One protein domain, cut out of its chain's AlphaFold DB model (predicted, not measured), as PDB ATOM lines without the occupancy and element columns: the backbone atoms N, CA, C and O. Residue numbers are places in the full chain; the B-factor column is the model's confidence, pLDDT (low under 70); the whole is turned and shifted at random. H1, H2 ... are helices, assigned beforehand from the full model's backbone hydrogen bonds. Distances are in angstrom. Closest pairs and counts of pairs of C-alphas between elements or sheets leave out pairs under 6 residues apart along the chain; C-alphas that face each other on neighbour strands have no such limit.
ATOM      1  N   GLN A 181      53.393  37.194  25.873       94.62
ATOM      2  CA  GLN A 181      52.283  37.466  26.784       94.62
ATOM      3  C   GLN A 181      51.841  38.934  26.726       94.62
ATOM      4  O   GLN A 181      50.645  39.213  26.782       94.62
ATOM      5  N   ARG A 182      52.787  39.876  26.596       96.62
ATOM      6  CA  ARG A 182      52.473  41.311  26.487       96.62
ATOM      7  C   ARG A 182      51.795  41.650  25.167       96.62
ATOM      8  O   ARG A 182      50.785  42.341  25.195       96.62
ATOM      9  N   LEU A 183      52.296  41.126  24.047       97.31
ATOM     10  CA  LEU A 183      51.696  41.354  22.728       97.31
ATOM     11  C   LEU A 183      50.243  40.876  22.681       97.31
ATOM     12  O   LEU A 183      49.367  41.624  22.259       97.31
ATOM     13  N   ARG A 184      49.968  39.672  23.198       97.12
ATOM     14  CA  ARG A 184      48.593  39.163  23.309       97.12
ATOM     15  C   ARG A 184      47.720  40.050  24.184       97.12
ATOM     16  O   ARG A 184      46.599  40.350  23.807       97.12
ATOM     17  N   ARG A 185      48.232  40.498  25.335       97.62
ATOM     18  CA  ARG A 185      47.482  41.398  26.220       97.62
ATOM     19  C   ARG A 185      47.121  42.708  25.521       97.62
ATOM     20  O   ARG A 185      45.990  43.151  25.645       97.62
ATOM     21  N   TRP A 186      48.060  43.318  24.802       97.38
ATOM     22  CA  TRP A 186      47.791  44.548  24.055       97.38
ATOM     23  C   TRP A 186      46.798  44.335  22.919       97.38
ATOM     24  O   TRP A 186      45.970  45.206  22.681       97.38
ATOM     25  N   LEU A 187      46.844  43.180  22.254       97.31
ATOM     26  CA  LEU A 187      45.861  42.839  21.233       97.31
ATOM     27  C   LEU A 187      44.451  42.705  21.818       97.31
ATOM     28  O   LEU A 187      43.508  43.243  21.250       97.31
ATOM     29  N   GLU A 188      44.306  42.028  22.957       96.38
ATOM     30  CA  GLU A 188      43.012  41.910  23.639       96.38
ATOM     31  C   GLU A 188      42.484  43.273  24.105       96.38
ATOM     32  O   GLU A 188      41.304  43.563  23.933       96.38
ATOM     33  N   GLU A 189      43.356  44.146  24.617       96.88
ATOM     34  CA  GLU A 189      42.975  45.514  24.991       96.88
ATOM     35  C   GLU A 189      42.514  46.330  23.773       96.88
ATOM     36  O   GLU A 189      41.506  47.035  23.833       96.88
ATOM     37  N   ALA A 190      43.218  46.201  22.645       95.44
ATOM     38  CA  ALA A 190      42.841  46.854  21.397       95.44
ATOM     39  C   ALA A 190      41.480  46.352  20.894       95.44
ATOM     40  O   ALA A 190      40.621  47.159  20.555       95.44
ATOM     41  N   ARG A 191      41.238  45.036  20.925       95.12
ATOM     42  CA  ARG A 191      39.938  44.444  20.566       95.12
ATOM     43  C   ARG A 191      38.811  44.920  21.475       95.12
ATOM     44  O   ARG A 191      37.728  45.202  20.984       95.12
ATOM     45  N   GLY A 192      39.065  45.027  22.779       94.25
ATOM     46  CA  GLY A 192      38.087  45.539  23.741       94.25
ATOM     47  C   GLY A 192      37.780  47.030  23.577       94.25
ATOM     48  O   GLY A 192      36.725  47.482  24.017       94.25
ATOM     49  N   SER A 193      38.686  47.784  22.948       94.38
ATOM     50  CA  SER A 193      38.550  49.227  22.719       94.38
ATOM     51  C   SER A 193      37.966  49.585  21.347       94.38
ATOM     52  O   SER A 193      37.459  50.693  21.186       94.38
ATOM     53  N   CYS A 194      38.049  48.683  20.365       93.88
ATOM     54  CA  CYS A 194      37.593  48.898  18.991       93.88
ATOM     55  C   CYS A 194      36.149  48.433  18.768       93.88
ATOM     56  O   CYS A 194      35.680  47.484  19.401       93.88
ATOM     57  N   SER A 195      35.459  49.054  17.805       94.00
ATOM     58  CA  SER A 195      34.217  48.478  17.270       94.00
ATOM     59  C   SER A 195      34.501  47.219  16.441       94.00
ATOM     60  O   SER A 195      35.643  46.941  16.062       94.00
ATOM     61  N   GLU A 196      33.463  46.443  16.122       93.31
ATOM     62  CA  GLU A 196      33.605  45.263  15.261       93.31
ATOM     63  C   GLU A 196      34.107  45.649  13.857       93.31
ATOM     64  O   GLU A 196      34.975  44.983  13.294       93.31
ATOM     65  N   GLU A 197      33.631  46.769  13.306       94.25
ATOM     66  CA  GLU A 197      34.074  47.300  12.014       94.25
ATOM     67  C   GLU A 197      35.553  47.689  12.036       94.25
ATOM     68  O   GLU A 197      36.292  47.341  11.113       94.25
ATOM     69  N   GLU A 198      36.001  48.367  13.094       94.44
ATOM     70  CA  GLU A 198      37.404  48.745  13.268       94.44
ATOM     71  C   GLU A 198      38.289  47.510  13.444       94.44
ATOM     72  O   GLU A 198      39.323  47.386  12.788       94.44
ATOM     73  N   SER A 199      37.861  46.551  14.270       91.81
ATOM     74  CA  SER A 199      38.579  45.289  14.474       91.81
ATOM     75  C   SER A 199      38.778  44.533  13.157       91.81
ATOM     76  O   SER A 199      39.879  44.051  12.867       91.81
ATOM     77  N   ASN A 200      37.742  44.503  12.314       92.31
ATOM     78  CA  ASN A 200      37.793  43.910  10.980       92.31
ATOM     79  C   ASN A 200      38.688  44.708  10.021       92.31
ATOM     80  O   ASN A 200      39.478  44.119   9.279       92.31
ATOM     81  N   GLN A 201      38.613  46.040  10.049       96.25
ATOM     82  CA  GLN A 201      39.439  46.915   9.215       96.25
ATOM     83  C   GLN A 201      40.933  46.763   9.528       96.25
ATOM     84  O   GLN A 201      41.749  46.685   8.608       96.25
ATOM     85  N   TYR A 202      41.288  46.688  10.813       93.88
ATOM     86  CA  TYR A 202      42.663  46.475  11.275       93.88
ATOM     87  C   TYR A 202      43.065  44.998  11.332       93.88
ATOM     88  O   TYR A 202      44.219  44.692  11.618       93.88
ATOM     89  N   GLN A 203      42.136  44.088  11.028       95.62
ATOM     90  CA  GLN A 203      42.350  42.641  11.007       95.62
ATOM     91  C   GLN A 203      42.945  42.120  12.326       95.62
ATOM     92  O   GLN A 203      43.882  41.318  12.324       95.62
ATOM     93  N   LEU A 204      42.409  42.568  13.466       95.69
ATOM     94  CA  LEU A 204      42.946  42.216  14.788       95.69
ATOM     95  C   LEU A 204      42.911  40.702  15.051       95.69
ATOM     96  O   LEU A 204      43.749  40.180  15.787       95.69
ATOM     97  N   ASP A 205      41.982  39.969  14.436       91.75
ATOM     98  CA  ASP A 205      41.956  38.500  14.465       91.75
ATOM     99  C   ASP A 205      43.187  37.889  13.804       91.75
ATOM    100  O   ASP A 205      43.924  37.128  14.433       91.75
ATOM    101  N   LYS A 206      43.482  38.335  12.583       96.31
ATOM    102  CA  LYS A 206      44.652  37.901  11.824       96.31
ATOM    103  C   LYS A 206      45.962  38.272  12.521       96.31
ATOM    104  O   LYS A 206      46.902  37.483  12.506       96.31
ATOM    105  N   LEU A 207      46.031  39.435  13.172       97.06
ATOM    106  CA  LEU A 207      47.206  39.837  13.952       97.06
ATOM    107  C   LEU A 207      47.485  38.863  15.111       97.06
ATOM    108  O   LEU A 207      48.642  38.567  15.413       97.06
ATOM    109  N   GLY A 208      46.436  38.317  15.732       95.62
ATOM    110  CA  GLY A 208      46.566  37.265  16.743       95.62
ATOM    111  C   GLY A 208      47.201  35.992  16.183       95.62
ATOM    112  O   GLY A 208      48.109  35.430  16.804       95.62
ATOM    113  N   ASP A 209      46.781  35.582  14.985       97.06
ATOM    114  CA  ASP A 209      47.364  34.439  14.278       97.06
ATOM    115  C   ASP A 209      48.828  34.696  13.892       97.06
ATOM    116  O   ASP A 209      49.682  33.828  14.082       97.06
ATOM    117  N   GLU A 210      49.150  35.899  13.410       97.69
ATOM    118  CA  GLU A 210      50.519  36.302  13.067       97.69
ATOM    119  C   GLU A 210      51.447  36.254  14.292       97.69
ATOM    120  O   GLU A 210      52.547  35.705  14.204       97.69
ATOM    121  N   ILE A 211      50.989  36.720  15.461       96.75
ATOM    122  CA  ILE A 211      51.737  36.593  16.724       96.75
ATOM    123  C   ILE A 211      51.987  35.117  17.064       96.75
ATOM    124  O   ILE A 211      53.100  34.758  17.448       96.75
ATOM    125  N   ALA A 212      50.981  34.246  16.919       95.44
ATOM    126  CA  ALA A 212      51.124  32.821  17.217       95.44
ATOM    127  C   ALA A 212      52.112  32.120  16.268       95.44
ATOM    128  O   ALA A 212      52.906  31.278  16.701       95.44
ATOM    129  N   VAL A 213      52.095  32.482  14.983       96.44
ATOM    130  CA  VAL A 213      53.070  32.000  13.999       96.44
ATOM    131  C   VAL A 213      54.476  32.470  14.368       96.44
ATOM    132  O   VAL A 213      55.383  31.640  14.399       96.44
ATOM    133  N   LEU A 214      54.655  33.751  14.702       95.62
ATOM    134  CA  LEU A 214      55.954  34.319  15.079       95.62
ATOM    135  C   LEU A 214      56.534  33.691  16.352       95.62
ATOM    136  O   LEU A 214      57.722  33.381  16.402       95.62
ATOM    137  N   GLU A 215      55.714  33.451  17.375       94.88
ATOM    138  CA  GLU A 215      56.183  32.775  18.588       94.88
ATOM    139  C   GLU A 215      56.653  31.353  18.282       94.88
ATOM    140  O   GLU A 215      57.709  30.919  18.747       94.88
ATOM    141  N   LYS A 216      55.901  30.625  17.454       93.25
ATOM    142  CA  LYS A 216      56.267  29.267  17.059       93.25
ATOM    143  C   LYS A 216      57.544  29.231  16.216       93.25
ATOM    144  O   LYS A 216      58.341  28.314  16.380       93.25
ATOM    145  N   THR A 217      57.741  30.187  15.309       93.31
ATOM    146  CA  THR A 217      58.946  30.225  14.468       93.31
ATOM    147  C   THR A 217      60.179  30.623  15.266       93.31
ATOM    148  O   THR A 217      61.232  30.027  15.067       93.31
ATOM    149  N   LEU A 218      60.059  31.572  16.198       90.00
ATOM    150  CA  LEU A 218      61.196  32.073  16.975       90.00
ATOM    151  C   LEU A 218      61.531  31.221  18.206       90.00
ATOM    152  O   LEU A 218      62.680  31.218  18.628       90.00
ATOM    153  N   SER A 219      60.582  30.460  18.761       84.69
ATOM    154  CA  SER A 219      60.855  29.533  19.877       84.69
ATOM    155  C   SER A 219      61.714  28.324  19.485       84.69
ATOM    156  O   SER A 219      62.326  27.712  20.354       84.69
ATOM    157  N   GLY A 220      61.775  27.982  18.194       69.12
ATOM    158  CA  GLY A 220      62.639  26.917  17.669       69.12
ATOM    159  C   GLY A 220      64.031  27.385  17.238       69.12
ATOM    160  O   GLY A 220      64.880  26.553  16.928       69.12
ATOM    161  N   VAL A 221      64.273  28.697  17.201       69.69
ATOM    162  CA  VAL A 221      65.600  29.254  16.945       69.69
ATOM    163  C   VAL A 221      66.277  29.368  18.300       69.69
ATOM    164  O   VAL A 221      66.068  30.346  19.019       69.69
TER     165      VAL A 221
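Overview. This is residues 181 to 221 of the 227 residues of an uncharacterized protein of Sorghum bicolor (UniProt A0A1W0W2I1). Two helices, H1 and H3, lie side by side and run opposite ways, and the short helix H2 sits in the turn that joins them at one end. H3 is the longer of the two, and residues 213 to 221 stick out at its far end. The printed part has 41 residues with three named helices in the order H1, H2, H3 and no named strand, and its class is all helix. It is loose, with a radius of gyration of the C-alphas of 11.4 A, and its outline is a rod spanning 37 by 17 by 7 A.

Arrangement. H1, residues 181 to 193, is close to but not clearly touching H2, residues 196 to 201. Their closest C-alphas, those of Arg 191 and Ser 199, are 6.3 A apart. They run opposite ways at a steep tilt of 61 degrees. H1 touches H3, residues 204 to 219, which meets it with residues 204 to 211 alone. The closest C-alphas here are those of Arg 191 and Leu 204, 6.9 A apart. H1 and H3 run opposite ways at a shallow tilt of 1 degree. H2 and H3 are close but not clearly touching, and their closest C-alphas, those of Ser 199 and Asp 205, are 7.6 A apart. H2 and H3 run the same way at a steep tilt of 60 degrees. In H1, H2 and H3 every O i to N i+4 pair is within hydrogen-bond range.

Along the chain. H1 begins at C-alpha 181, at (52.283, 37.466, 26.784), and measures 18.5 A from first to last C-alpha. H2 begins at C-alpha 196, at (33.605, 45.263, 15.261). H3 measures 22.5 A and ends at C-alpha 219, at (60.855, 29.533, 19.877).

Size, cuts and confidence. The two C-alphas farthest apart are those of Ser 195 and Val 221, at 36.8 A. The printed part has no cut, and the links H1 to H2 and H2 to H3 are tight. Residues 213 to 221, of which 213 to 219 belong to H3, stand free. The mean pLDDT of the printed part is 93.7, and residues 220 to 221 are under 70.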